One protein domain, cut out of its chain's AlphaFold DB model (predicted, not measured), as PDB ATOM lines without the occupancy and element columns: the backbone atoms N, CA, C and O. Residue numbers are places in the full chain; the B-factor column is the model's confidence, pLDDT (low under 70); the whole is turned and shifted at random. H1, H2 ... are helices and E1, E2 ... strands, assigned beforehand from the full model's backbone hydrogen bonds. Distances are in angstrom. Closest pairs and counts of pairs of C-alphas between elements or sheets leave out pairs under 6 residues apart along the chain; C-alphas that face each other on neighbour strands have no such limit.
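Overview. This is residues 306 to 406 of the 407 residues of an uncharacterized protein of Glaciihabitans sp. INWT7 (UniProt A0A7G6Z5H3). Look first for a small parallel sheet of three short strands, E1, E2 and E3, and then for an arc of five helices that starts with H5 over E3 and passes through H4, H3 and H2 to H1, curving round the sheet's E1 edge. Each helix of the arc touches the next, mostly crossed, and H2 and H3 fold back on each other as a helical hairpin. The printed part has 101 residues with five named helices and three named strands, in the order H1 E1 H2 H3 H4 E2 H5 E3; the sheet runs E1 E2 E3, and the class is mostly helix. The whole is compact and rounded, with a radius of gyration of the C-alphas of 12.3 A and spans of 34 by 31 by 23 A.

Along the chain. Find C-alpha 306 at (129.276, 64.968, 104.760); from there H1 runs over residues 306 to 314, 12.1 A long. E1 follows at residues 321 to 323, 7.0 A. H2, residues 331 to 342, starts at C-alpha 331 at (135.675, 72.929, 111.795) and covers 16.2 A. Go on to H3, residues 350 to 356, 9.9 A, and H4, residues 365 to 375, 15.3 A. Then come E2, residues 380 to 383, 9.6 A; H5, residues 388 to 395, 10.3 A; and E3, residues 402 to 405, 9.7 A, ending at C-alpha 405 at (144.824, 75.263, 101.080).

Arrangement. Begin at the inner strand E2. It is parallel to E1 at 13 degrees, with N 322 and O 380 2.9 A apart, within hydrogen-bond range, and parallel to E3 at 24 degrees, with N 404 and O 381 at 2.8 A. E2, H5 and E3 form a strand-helix-strand unit, two parallel neighbour strands with a helix between, and its crossover is right-handed; E1, H2 H3 H4 and E2 form another. H5 is over E3 at a height over the sheet of 10.7 A, along the strands at 17 degrees on the local plane; its line rises 38 degrees, only just short of standing up from the sheet. H4 touches H5 about perpendicular, 87 degrees, closest at the C-alphas of Leu 366 and Ala 395, 6.9 A. H3, not on the sheet, touches H4 at a steep tilt of 59 degrees, the closest C-alphas being those of Leu 352 and Ile 371, 6.5 A. H2 and H3, the hairpin, run opposite ways at a shallow tilt of 28 degrees, with the C-alphas of Phe 336 and Ser 356 closest at 4.2 A. H2 touches H1 with residues 334 to 338 alone, closest at the C-alphas of Ile 311 and Ile 334, 5.8 A. H1, H2 and H4 only graze the sheet. In H1, H2, H3, H4 and H5 every O i to N i+4 pair is within hydrogen-bond range.

Size, cuts and confidence. The two C-alphas farthest apart are those of Met 346 and Ser 386, 36.3 A. The printed part has no cut and no long link; H4 to E2 and E2 to H5 are tight. Mean pLDDT of the printed part is 88.4; look for values under 70 at residues 344 to 349, in the link from H2 to H3.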
ATOM      1  N   ASP A 306     128.124  64.196 105.260       87.75
ATOM      2  CA  ASP A 306     129.276  64.968 104.760       87.75
ATOM      3  C   ASP A 306     130.339  65.264 105.836       87.75
ATOM      4  O   ASP A 306     131.539  65.104 105.603       87.75
ATOM      5  N   VAL A 307     129.926  65.665 107.041       87.25
ATOM      6  CA  VAL A 307     130.850  65.917 108.159       87.25
ATOM      7  C   VAL A 307     131.476  64.611 108.645       87.25
ATOM      8  O   VAL A 307     132.671  64.572 108.937       87.25
ATOM      9  N   ALA A 308     130.699  63.526 108.693       86.94
ATOM     10  CA  ALA A 308     131.205  62.213 109.078       86.94
ATOM     11  C   ALA A 308     132.217  61.683 108.052       86.94
ATOM     12  O   ALA A 308     133.273  61.191 108.438       86.94
ATOM     13  N   GLU A 309     131.947  61.841 106.759       89.94
ATOM     14  CA  GLU A 309     132.855  61.471 105.675       89.94
ATOM     15  C   GLU A 309     134.153  62.282 105.730       89.94
ATOM     16  O   GLU A 309     135.236  61.708 105.606       89.94
ATOM     17  N   LYS A 310     134.082  63.592 106.011       91.75
ATOM     18  CA  LYS A 310     135.270  64.433 106.240       91.75
ATOM     19  C   LYS A 310     136.097  63.935 107.420       91.75
ATOM     20  O   LYS A 310     137.317  63.839 107.293       91.75
ATOM     21  N   ILE A 311     135.456  63.599 108.542       91.81
ATOM     22  CA  ILE A 311     136.134  63.039 109.720       91.81
ATOM     23  C   ILE A 311     136.797  61.710 109.356       91.81
ATOM     24  O   ILE A 311     137.995  61.564 109.566       91.81
ATOM     25  N   LEU A 312     136.060  60.765 108.771       91.50
ATOM     26  CA  LEU A 312     136.566  59.431 108.431       91.50
ATOM     27  C   LEU A 312     137.709  59.484 107.410       91.50
ATOM     28  O   LEU A 312     138.693  58.766 107.552       91.50
ATOM     29  N   THR A 313     137.614  60.374 106.424       92.38
ATOM     30  CA  THR A 313     138.658  60.587 105.411       92.38
ATOM     31  C   THR A 313     139.906  61.250 106.005       92.38
ATOM     32  O   THR A 313     141.031  60.998 105.571       92.38
ATOM     33  N   ALA A 314     139.734  62.118 107.004       92.19
ATOM     34  CA  ALA A 314     140.830  62.817 107.665       92.19
ATOM     35  C   ALA A 314     141.440  62.031 108.848       92.19
ATOM     36  O   ALA A 314     142.572  62.325 109.234       92.19
ATOM     37  N   ALA A 315     140.745  61.018 109.376       90.81
ATOM     38  CA  ALA A 315     141.141  60.194 110.520       90.81
ATOM     39  C   ALA A 315     142.212  59.139 110.171       90.81
ATOM     40  O   ALA A 315     142.021  57.938 110.360       90.81
ATOM     41  N   ASP A 316     143.365  59.590 109.678       88.94
ATOM     42  CA  ASP A 316     144.548  58.753 109.462       88.94
ATOM     43  C   ASP A 316     145.582  59.001 110.568       88.94
ATOM     44  O   ASP A 316     146.177  60.072 110.640       88.94
ATOM     45  N   LEU A 317     145.836  57.998 111.411       86.31
ATOM     46  CA  LEU A 317     146.814  58.099 112.500       86.31
ATOM     47  C   LEU A 317     148.272  58.188 112.014       86.31
ATOM     48  O   LEU A 317     149.131  58.641 112.766       86.31
ATOM     49  N   LYS A 318     148.581  57.764 110.780       87.25
ATOM     50  CA  LYS A 318     149.925  57.910 110.190       87.25
ATOM     51  C   LYS A 318     150.145  59.309 109.622       87.25
ATOM     52  O   LYS A 318     151.267  59.816 109.638       87.25
ATOM     53  N   HIS A 319     149.073  59.921 109.126       89.94
ATOM     54  CA  HIS A 319     149.061  61.255 108.534       89.94
ATOM     55  C   HIS A 319     147.935  62.092 109.156       89.94
ATOM     56  O   HIS A 319     146.960  62.420 108.457       89.94
ATOM     57  N   PRO A 320     148.057  62.419 110.461       92.69
ATOM     58  CA  PRO A 320     146.999  63.076 111.216       92.69
ATOM     59  C   PRO A 320     146.639  64.409 110.578       92.69
ATOM     60  O   PRO A 320     147.491  65.085 109.999       92.69
ATOM     61  N   ALA A 321     145.370  64.782 110.671       94.94
ATOM     62  CA  ALA A 321     144.852  65.997 110.069       94.94
ATOM     63  C   ALA A 321     144.248  66.927 111.119       94.94
ATOM     64  O   ALA A 321     143.702  66.479 112.126       94.94
ATOM     65  N   ILE A 322     144.316  68.226 110.847       95.62
ATOM     66  CA  ILE A 322     143.613  69.265 111.594       95.62
ATOM     67  C   ILE A 322     143.124  70.342 110.629       95.62
ATOM     68  O   ILE A 322     143.798  70.673 109.652       95.62
ATOM     69  N   TYR A 323     141.945  70.884 110.894       95.69
ATOM     70  CA  TYR A 323     141.396  72.031 110.186       95.69
ATOM     71  C   TYR A 323     141.756  73.295 110.969       95.69
ATOM     72  O   TYR A 323     141.534  73.365 112.171       95.69
ATOM     73  N   TRP A 324     142.343  74.291 110.316       96.44
ATOM     74  CA  TRP A 324     142.816  75.509 110.970       96.44
ATOM     75  C   TRP A 324     142.497  76.720 110.110       96.44
ATOM     76  O   TRP A 324     142.994  76.817 108.987       96.44
ATOM     77  N   GLN A 325     141.664  77.640 110.604       94.50
ATOM     78  CA  GLN A 325     141.188  78.791 109.822       94.50
ATOM     79  C   GLN A 325     140.666  78.363 108.431       94.50
ATOM     80  O   GLN A 325     140.948  78.990 107.411       94.50
ATOM     81  N   SER A 326     139.966  77.229 108.364       92.38
ATOM     82  CA  SER A 326     139.598  76.563 107.108       92.38
ATOM     83  C   SER A 326     138.315  77.094 106.470       92.38
ATOM     84  O   SER A 326     138.005  76.721 105.344       92.38
ATOM     85  N   ARG A 327     137.568  77.948 107.188       91.06
ATOM     86  CA  ARG A 327     136.192  78.376 106.860       91.06
ATOM     87  C   ARG A 327     135.180  77.229 106.766       91.06
ATOM     88  O   ARG A 327     134.026  77.470 106.420       91.06
ATOM     89  N   GLU A 328     135.576  76.004 107.106       90.44
ATOM     90  CA  GLU A 328     134.658  74.886 107.259       90.44
ATOM     91  C   GLU A 328     133.674  75.194 108.393       90.44
ATOM     92  O   GLU A 328     134.082  75.424 109.534       90.44
ATOM     93  N   ARG A 329     132.371  75.186 108.085       87.00
ATOM     94  CA  ARG A 329     131.304  75.551 109.033       87.00
ATOM     95  C   ARG A 329     131.369  74.709 110.306       87.00
ATOM     96  O   ARG A 329     131.063  75.206 111.385       87.00
ATOM     97  N   HIS A 330     131.781  73.450 110.178       87.81
ATOM     98  CA  HIS A 330     131.859  72.494 111.282       87.81
ATOM     99  C   HIS A 330     133.303  72.192 111.718       87.81
ATOM    100  O   HIS A 330     133.555  71.134 112.292       87.81
ATOM    101  N   GLN A 331     134.251  73.108 111.479       89.88
ATOM    102  CA  GLN A 331     135.675  72.929 111.795       89.88
ATOM    103  C   GLN A 331     135.918  72.441 113.229       89.88
ATOM    104  O   GLN A 331     136.618  71.448 113.418       89.88
ATOM    105  N   LEU A 332     135.325  73.100 114.232       86.56
ATOM    106  CA  LEU A 332     135.512  72.726 115.639       86.56
ATOM    107  C   LEU A 332     135.036  71.294 115.919       86.56
ATOM    108  O   LEU A 332     135.729  70.543 116.599       86.56
ATOM    109  N   PHE A 333     133.898  70.892 115.345       86.38
ATOM    110  CA  PHE A 333     133.348  69.545 115.510       86.38
ATOM    111  C   PHE A 333     134.203  68.484 114.803       86.38
ATOM    112  O   PHE A 333     134.460  67.417 115.359       86.38
ATOM    113  N   ILE A 334     134.694  68.779 113.596       91.62
ATOM    114  CA  ILE A 334     135.610  67.888 112.870       91.62
ATOM    115  C   ILE A 334     136.909  67.720 113.665       91.62
ATOM    116  O   ILE A 334     137.342  66.594 113.907       91.62
ATOM    117  N   ASN A 335     137.497  68.823 114.131       93.12
ATOM    118  CA  ASN A 335     138.709  68.798 114.942       93.12
ATOM    119  C   ASN A 335     138.511  68.059 116.262       93.12
ATOM    120  O   ASN A 335     139.404  67.314 116.652       93.12
ATOM    121  N   PHE A 336     137.362  68.211 116.928       89.62
ATOM    122  CA  PHE A 336     137.046  67.458 118.142       89.62
ATOM    123  C   PHE A 336     137.242  65.954 117.915       89.62
ATOM    124  O   PHE A 336     138.009  65.315 118.635       89.62
ATOM    125  N   TRP A 337     136.637  65.398 116.862       90.19
ATOM    126  CA  TRP A 337     136.739  63.968 116.568       90.19
ATOM    127  C   TRP A 337     138.122  63.542 116.078       90.19
ATOM    128  O   TRP A 337     138.616  62.503 116.512       90.19
ATOM    129  N   LEU A 338     138.779  64.330 115.219       92.62
ATOM    130  CA  LEU A 338     140.135  64.014 114.751       92.62
ATOM    131  C   LEU A 338     141.139  63.981 115.908       92.62
ATOM    132  O   LEU A 338     141.962  63.067 115.994       92.62
ATOM    133  N   LEU A 339     141.037  64.943 116.825       91.69
ATOM    134  CA  LEU A 339     141.897  65.024 117.998       91.69
ATOM    135  C   LEU A 339     141.554  63.951 119.036       91.69
ATOM    136  O   LEU A 339     142.479  63.405 119.626       91.69
ATOM    137  N   GLU A 340     140.281  63.588 119.238       87.12
ATOM    138  CA  GLU A 340     139.910  62.468 120.124       87.12
ATOM    139  C   GLU A 340     140.394  61.116 119.594       87.12
ATOM    140  O   GLU A 340     140.881  60.300 120.375       87.12
ATOM    141  N   VAL A 341     140.313  60.876 118.280       87.50
ATOM    142  CA  VAL A 341     140.833  59.646 117.659       87.50
ATOM    143  C   VAL A 341     142.354  59.564 117.800       87.50
ATOM    144  O   VAL A 341     142.890  58.491 118.073       87.50
ATOM    145  N   ALA A 342     143.052  60.694 117.655       88.00
ATOM    146  CA  ALA A 342     144.499  60.766 117.835       88.00
ATOM    147  C   ALA A 342     144.935  60.749 119.312       88.00
ATOM    148  O   ALA A 342     146.058  60.346 119.626       88.00
ATOM    149  N   ALA A 343     144.070  61.181 120.231       84.19
ATOM    150  CA  ALA A 343     144.313  61.148 121.665       84.19
ATOM    151  C   ALA A 343     144.220  59.705 122.178       84.19
ATOM    152  O   ALA A 343     143.203  59.310 122.758       84.19
ATOM    153  N   ASP A 344     145.297  58.927 121.995       68.94
ATOM    154  CA  ASP A 344     145.424  57.575 122.544       68.94
ATOM    155  C   ASP A 344     144.969  57.575 124.009       68.94
ATOM    156  O   ASP A 344     145.560  58.228 124.880       68.94
ATOM    157  N   SER A 345     143.853  56.887 124.251       52.69
ATOM    158  CA  SER A 345     143.070  57.009 125.477       52.69
ATOM    159  C   SER A 345     143.820  56.520 126.713       52.69
ATOM    160  O   SER A 345     143.381  56.811 127.826       52.69
ATOM    161  N   MET A 346     144.958  55.835 126.542       49.91
ATOM    162  CA  MET A 346     145.625  55.149 127.641       49.91
ATOM    163  C   MET A 346     147.081  55.530 127.919       49.91
ATOM    164  O   MET A 346     147.532  55.172 129.008       49.91
ATOM    165  N   THR A 347     147.830  56.230 127.043       51.03
ATOM    166  CA  THR A 347     149.292  56.285 127.274       51.03
ATOM    167  C   THR A 347     150.065  57.599 127.305       51.03
ATOM    168  O   THR A 347     151.124  57.530 127.922       51.03
ATOM    169  N   LYS A 348     149.664  58.782 126.797       53.16
ATOM    170  CA  LYS A 348     150.587  59.953 126.942       53.16
ATOM    171  C   LYS A 348     150.089  61.383 126.705       53.16
ATOM    172  O   LYS A 348     150.815  62.299 127.081       53.16
ATOM    173  N   SER A 349     148.911  61.634 126.132       59.56
ATOM    174  CA  SER A 349     148.546  63.004 125.727       59.56
ATOM    175  C   SER A 349     147.157  63.436 126.206       59.56
ATOM    176  O   SER A 349     146.180  63.434 125.457       59.56
ATOM    177  N   ASN A 350     147.087  63.913 127.454       71.25
ATOM    178  CA  ASN A 350     145.958  64.748 127.886       71.25
ATOM    179  C   ASN A 350     145.873  66.051 127.071       71.25
ATOM    180  O   ASN A 350     144.797  66.624 126.977       71.25
ATOM    181  N   ALA A 351     146.975  66.512 126.468       81.31
ATOM    182  CA  ALA A 351     147.016  67.762 125.712       81.31
ATOM    183  C   ALA A 351     146.106  67.735 124.473       81.31
ATOM    184  O   ALA A 351     145.321  68.658 124.292       81.31
ATOM    185  N   LEU A 352     146.139  66.663 123.668       86.88
ATOM    186  CA  LEU A 352     145.232  66.512 122.517       86.88
ATOM    187  C   LEU A 352     143.769  66.416 122.940       86.88
ATOM    188  O   LEU A 352     142.911  66.982 122.275       86.88
ATOM    189  N   ARG A 353     143.490  65.752 124.067       82.62
ATOM    190  CA  ARG A 353     142.137  65.694 124.624       82.62
ATOM    191  C   ARG A 353     141.673  67.060 125.123       82.62
ATOM    192  O   ARG A 353     140.551  67.449 124.879       82.62
ATOM    193  N   VAL A 354     142.523  67.844 125.778       80.94
ATOM    194  CA  VAL A 354     142.167  69.227 126.142       80.94
ATOM    195  C   VAL A 354     141.945  70.080 124.887       80.94
ATOM    196  O   VAL A 354     141.001  70.867 124.840       80.94
ATOM    197  N   ALA A 355     142.767  69.893 123.852       86.56
ATOM    198  CA  ALA A 355     142.603  70.581 122.578       86.56
ATOM    199  C   ALA A 355     141.307  70.175 121.856       86.56
ATOM    200  O   ALA A 355     140.644  71.053 121.315       86.56
ATOM    201  N   SER A 356     140.893  68.899 121.884       87.19
ATOM    202  CA  SER A 356     139.635  68.455 121.258       87.19
ATOM    203  C   SER A 356     138.436  69.237 121.800       87.19
ATOM    204  O   SER A 356     137.587  69.659 121.020       87.19
ATOM    205  N   TYR A 357     138.419  69.544 123.102       78.88
ATOM    206  CA  TYR A 357     137.389  70.357 123.762       78.88
ATOM    207  C   TYR A 357     137.510  71.877 123.526       78.88
ATOM    208  O   TYR A 357     136.936  72.659 124.282       78.88
ATOM    209  N   GLY A 358     138.247  72.320 122.503       78.81
ATOM    210  CA  GLY A 358     138.394  73.743 122.174       78.81
ATOM    211  C   GLY A 358     139.406  74.481 123.053       78.81
ATOM    212  O   GLY A 358     139.376  75.704 123.140       78.81
ATOM    213  N   GLY A 359     140.329  73.760 123.696       79.44
ATOM    214  CA  GLY A 359     141.426  74.338 124.481       79.44
ATOM    215  C   GLY A 359     142.524  75.022 123.651       79.44
ATOM    216  O   GLY A 359     143.675  75.026 124.082       79.44
ATOM    217  N   TYR A 360     142.205  75.545 122.464       83.94
ATOM    218  CA  TYR A 360     143.125  76.238 121.560       83.94
ATOM    219  C   TYR A 360     142.461  77.467 120.934       83.94
ATOM    220  O   TYR A 360     141.243  77.521 120.774       83.94
ATOM    221  N   ASN A 361     143.270  78.457 120.564       87.25
ATOM    222  CA  ASN A 361     142.837  79.642 119.841       87.25
ATOM    223  C   ASN A 361     143.367  79.596 118.400       87.25
ATOM    224  O   ASN A 361     144.576  79.584 118.173       87.25
ATOM    225  N   GLU A 362     142.453  79.613 117.430       88.00
ATOM    226  CA  GLU A 362     142.771  79.540 115.997       88.00
ATOM    227  C   GLU A 362     143.592  80.729 115.470       88.00
ATOM    228  O   GLU A 362     144.258  80.621 114.440       88.00
ATOM    229  N   ASP A 363     143.600  81.851 116.187       91.56
ATOM    230  CA  ASP A 363     144.405  83.032 115.867       91.56
ATOM    231  C   ASP A 363     145.840  82.925 116.403       91.56
ATOM    232  O   ASP A 363     146.708  83.733 116.063       91.56
ATOM    233  N   LYS A 364     146.126  81.926 117.247       95.00
ATOM    234  CA  LYS A 364     147.440  81.717 117.857       95.00
ATOM    235  C   LYS A 364     148.156  80.549 117.199       95.00
ATOM    236  O   LYS A 364     147.972  79.394 117.569       95.00
ATOM    237  N   ILE A 365     149.081  80.863 116.294       95.81
ATOM    238  CA  ILE A 365     149.904  79.854 115.604       95.81
ATOM    239  C   ILE A 365     150.647  78.905 116.564       95.81
ATOM    240  O   ILE A 365     150.862  77.737 116.247       95.81
ATOM    241  N   LEU A 366     151.001  79.377 117.764       95.56
ATOM    242  CA  LEU A 366     151.667  78.562 118.782       95.56
ATOM    243  C   LEU A 366     150.785  77.417 119.300       95.56
ATOM    244  O   LEU A 366     151.313  76.348 119.611       95.56
ATOM    245  N   ASP A 367     149.465  77.606 119.340       94.56
ATOM    246  CA  ASP A 367     148.532  76.558 119.753       94.56
ATOM    247  C   ASP A 367     148.490  75.451 118.685       94.56
ATOM    248  O   ASP A 367     148.600  74.270 119.020       94.56
ATOM    249  N   LEU A 368     148.470  75.823 117.396       95.12
ATOM    250  CA  LEU A 368     148.605  74.874 116.285       95.12
ATOM    251  C   LEU A 368     149.936  74.117 116.346       95.12
ATOM    252  O   LEU A 368     149.944  72.890 116.261       95.12
ATOM    253  N   CYS A 369     151.059  74.816 116.549       95.25
ATOM    254  CA  CYS A 369     152.371  74.179 116.687       95.25
ATOM    255  C   CYS A 369     152.399  73.177 117.860       95.25
ATOM    256  O   CYS A 369     152.974  72.094 117.736       95.25
ATOM    257  N   SER A 370     151.761  73.501 118.991       93.50
ATOM    258  CA  SER A 370     151.645  72.600 120.146       93.50
ATOM    259  C   SER A 370     150.831  71.343 119.821       93.50
ATOM    260  O   SER A 370     151.256  70.221 120.128       93.50
ATOM    261  N   ILE A 371     149.690  71.507 119.144       93.44
ATOM    262  CA  ILE A 371     148.863  70.384 118.694       93.44
ATOM    263  C   ILE A 371     149.648  69.508 117.714       93.44
ATOM    264  O   ILE A 371     149.739  68.301 117.922       93.44
ATOM    265  N   MET A 372     150.293  70.103 116.708       93.75
ATOM    266  CA  MET A 372     151.086  69.376 115.714       93.75
ATOM    267  C   MET A 372     152.231  68.583 116.342       93.75
ATOM    268  O   MET A 372     152.439  67.418 116.011       93.75
ATOM    269  N   LYS A 373     152.953  69.195 117.289       92.38
ATOM    270  CA  LYS A 373     154.023  68.526 118.036       92.38
ATOM    271  C   LYS A 373     153.507  67.288 118.765       92.38
ATOM    272  O   LYS A 373     154.223  66.297 118.864       92.38
ATOM    273  N   THR A 374     152.286  67.364 119.287       90.88
ATOM    274  CA  THR A 374     151.680  66.287 120.071       90.88
ATOM    275  C   THR A 374     151.076  65.191 119.191       90.88
ATOM    276  O   THR A 374     151.199  64.019 119.533       90.88
ATOM    277  N   LEU A 375     150.474  65.550 118.052       89.62
ATOM    278  CA  LEU A 375     150.023  64.594 117.034       89.62
ATOM    279  C   LEU A 375     151.194  63.779 116.473       89.62
ATOM    280  O   LEU A 375     151.047  62.587 116.212       89.62
ATOM    281  N   GLY A 376     152.361  64.411 116.324       83.94
ATOM    282  CA  GLY A 376     153.525  63.792 115.703       83.94
ATOM    283  C   GLY A 376     153.336  63.548 114.200       83.94
ATOM    284  O   GLY A 376     152.263  63.749 113.633       83.94
ATOM    285  N   GLY A 377     154.413  63.122 113.535       74.19
ATOM    286  CA  GLY A 377     154.400  62.836 112.096       74.19
ATOM    287  C   GLY A 377     154.182  64.065 111.202       74.19
ATOM    288  O   GLY A 377     154.268  65.213 111.640       74.19
ATOM    289  N   SER A 378     153.926  63.815 109.916       86.31
ATOM    290  CA  SER A 378     153.629  64.858 108.927       86.31
ATOM    291  C   SER A 378     152.153  65.245 108.976       86.31
ATOM    292  O   SER A 378     151.338  64.722 108.213       86.31
ATOM    293  N   VAL A 379     151.815  66.146 109.901       93.94
ATOM    294  CA  VAL A 379     150.444  66.631 110.117       93.94
ATOM    295  C   VAL A 379     149.936  67.363 108.874       93.94
ATOM    296  O   VAL A 379     150.596  68.266 108.357       93.94
ATOM    297  N   ARG A 380     148.745  66.996 108.400       96.25
ATOM    298  CA  ARG A 380     148.023  67.693 107.333       96.25
ATOM    299  C   ARG A 380     147.196  68.825 107.931       96.25
ATOM    300  O   ARG A 380     146.294  68.576 108.724       96.25
ATOM    301  N   VAL A 381     147.480  70.061 107.540       96.62
ATOM    302  CA  VAL A 381     146.754  71.237 108.031       96.62
ATOM    303  C   VAL A 381     145.857  71.762 106.917       96.62
ATOM    304  O   VAL A 381     146.343  72.344 105.950       96.62
ATOM    305  N   HIS A 382     144.551  71.536 107.040       96.88
ATOM    306  CA  HIS A 382     143.544  72.051 106.113       96.88
ATOM    307  C   HIS A 382     143.203  73.496 106.481       96.88
ATOM    308  O   HIS A 382     142.768  73.756 107.600       96.88
ATOM    309  N   THR A 383     143.382  74.445 105.566       97.19
ATOM    310  CA  THR A 383     143.207  75.876 105.856       97.19
ATOM    311  C   THR A 383     142.660  76.656 104.664       97.19
ATOM    312  O   THR A 383     142.837  76.235 103.527       97.19
ATOM    313  N   ALA A 384     142.032  77.807 104.909       96.69
ATOM    314  CA  ALA A 384     141.730  78.806 103.884       96.69
ATOM    315  C   ALA A 384     142.774  79.941 103.869       96.69
ATOM    316  O   ALA A 384     142.732  80.821 103.008       96.69
ATOM    317  N   ASN A 385     143.713  79.947 104.822       96.06
ATOM    318  CA  ASN A 385     144.772  80.942 104.931       96.06
ATOM    319  C   ASN A 385     146.001  80.506 104.117       96.06
ATOM    320  O   ASN A 385     146.789  79.663 104.547       96.06
ATOM    321  N   SER A 386     146.200  81.124 102.952       95.56
ATOM    322  CA  SER A 386     147.346  80.846 102.072       95.56
ATOM    323  C   SER A 386     148.706  81.193 102.690       95.56
ATOM    324  O   SER A 386     149.722  80.672 102.242       95.56
ATOM    325  N   GLY A 387     148.745  82.041 103.723       96.31
ATOM    326  CA  GLY A 387     149.965  82.391 104.447       96.31
ATOM    327  C   GLY A 387     150.342  81.406 105.556       96.31
ATOM    328  O   GLY A 387     151.423  81.542 106.130       96.31
ATOM    329  N   LEU A 388     149.488  80.426 105.877       95.88
ATOM    330  CA  LEU A 388     149.677  79.567 107.050       95.88
ATOM    331  C   LEU A 388     150.963  78.733 106.975       95.88
ATOM    332  O   LEU A 388     151.626  78.552 107.990       95.88
ATOM    333  N   GLU A 389     151.361  78.276 105.787       95.88
ATOM    334  CA  GLU A 389     152.601  77.509 105.606       95.88
ATOM    335  C   GLU A 389     153.840  78.305 106.029       95.88
ATOM    336  O   GLU A 389     154.670  77.805 106.787       95.88
ATOM    337  N   SER A 390     153.922  79.578 105.631       96.06
ATOM    338  CA  SER A 390     155.007  80.468 106.051       96.06
ATOM    339  C   SER A 390     154.967  80.746 107.558       96.06
ATOM    340  O   SER A 390     156.014  80.757 108.207       96.06
ATOM    341  N   GLN A 391     153.770  80.904 108.138       96.50
ATOM    342  CA  GLN A 391     153.608  81.098 109.583       96.50
ATOM    343  C   GLN A 391     154.078  79.874 110.381       96.50
ATOM    344  O   GLN A 391     154.806  80.035 111.359       96.50
ATOM    345  N   ILE A 392     153.725  78.659 109.945       95.69
ATOM    346  CA  ILE A 392     154.187  77.402 110.554       95.69
ATOM    347  C   ILE A 392     155.705  77.272 110.413       95.69
ATOM    348  O   ILE A 392     156.384  77.024 111.407       95.69
ATOM    349  N   ALA A 393     156.250  77.492 109.212       94.62
ATOM    350  CA  ALA A 393     157.689  77.412 108.967       94.62
ATOM    351  C   ALA A 393     158.483  78.399 109.840       94.62
ATOM    352  O   ALA A 393     159.576  78.074 110.295       94.62
ATOM    353  N   SER A 394     157.925  79.580 110.123       96.44
ATOM    354  CA  SER A 394     158.545  80.560 111.016       96.44
ATOM    355  C   SER A 394     158.386  80.213 112.500       96.44
ATOM    356  O   SER A 394     159.327  80.406 113.265       96.44
ATOM    357  N   ALA A 395     157.205  79.765 112.935       96.19
ATOM    358  CA  ALA A 395     156.896  79.559 114.352       96.19
ATOM    359  C   ALA A 395     157.383  78.201 114.885       96.19
ATOM    360  O   ALA A 395     157.768  78.092 116.049       96.19
ATOM    361  N   CYS A 396     157.373  77.164 114.047       95.06
ATOM    362  CA  CYS A 396     157.785  75.809 114.397       95.06
ATOM    363  C   CYS A 396     158.470  75.081 113.217       95.06
ATOM    364  O   CYS A 396     157.963  74.064 112.739       95.06
ATOM    365  N   PRO A 397     159.671  75.535 112.789       92.12
ATOM    366  CA  PRO A 397     160.365  75.068 111.575       92.12
ATOM    367  C   PRO A 397     160.690  73.570 111.546       92.12
ATOM    368  O   PRO A 397     160.923  73.000 110.485       92.12
ATOM    369  N   THR A 398     160.746  72.923 112.710       90.81
ATOM    370  CA  THR A 398     161.094  71.502 112.840       90.81
ATOM    371  C   THR A 398     159.894  70.565 112.701       90.81
ATOM    372  O   THR A 398     160.080  69.352 112.609       90.81
ATOM    373  N   LEU A 399     158.665  71.092 112.691       85.31
ATOM    374  CA  LEU A 399     157.443  70.304 112.556       85.31
ATOM    375  C   LEU A 399     157.050  70.259 111.073       85.31
ATOM    376  O   LEU A 399     156.485  71.212 110.546       85.31
ATOM    377  N   GLY A 400     157.382  69.161 110.387       80.06
ATOM    378  CA  GLY A 400     157.139  68.974 108.949       80.06
ATOM    379  C   GLY A 400     155.657  68.837 108.587       80.06
ATOM    380  O   GLY A 400     155.191  67.733 108.299       80.06
ATOM    381  N   ALA A 401     154.920  69.949 108.610       89.31
ATOM    382  CA  ALA A 401     153.507  70.025 108.255       89.31
ATOM    383  C   ALA A 401     153.300  70.008 106.740       89.31
ATOM    384  O   ALA A 401     154.053  70.625 105.990       89.31
ATOM    385  N   ARG A 402     152.215  69.378 106.293       94.12
ATOM    386  CA  ARG A 402     151.705  69.530 104.931       94.12
ATOM    387  C   ARG A 402     150.487  70.441 104.963       94.12
ATOM    388  O   ARG A 402     149.414  70.017 105.389       94.12
ATOM    389  N   VAL A 403     150.638  71.677 104.501       94.88
ATOM    390  CA  VAL A 403     149.517  72.621 104.417       94.88
ATOM    391  C   VAL A 403     148.698  72.342 103.158       94.88
ATOM    392  O   VAL A 403     149.237  72.203 102.061       94.88
ATOM    393  N   ILE A 404     147.385  72.215 103.322       95.81
ATOM    394  CA  ILE A 404     146.417  71.990 102.249       95.81
ATOM    395  C   ILE A 404     145.485  73.200 102.238       95.81
ATOM    396  O   ILE A 404     144.661  73.368 103.137       95.81
ATOM    397  N   VAL A 405     145.641  74.054 101.227       93.31
ATOM    398  CA  VAL A 405     144.824  75.263 101.080       93.31
ATOM    399  C   VAL A 405     143.529  74.912 100.347       93.31
ATOM    400  O   VAL A 405     143.541  74.661  99.141       93.31
ATOM    401  N   ASN A 406     142.418  74.897 101.079       87.06
ATOM    402  CA  ASN A 406     141.074  74.734 100.534       87.06
ATOM    403  C   ASN A 406     140.561  76.116 100.099       87.06
ATOM    404  O   ASN A 406     140.628  77.070 100.876       87.06
TER     405      ASN A 406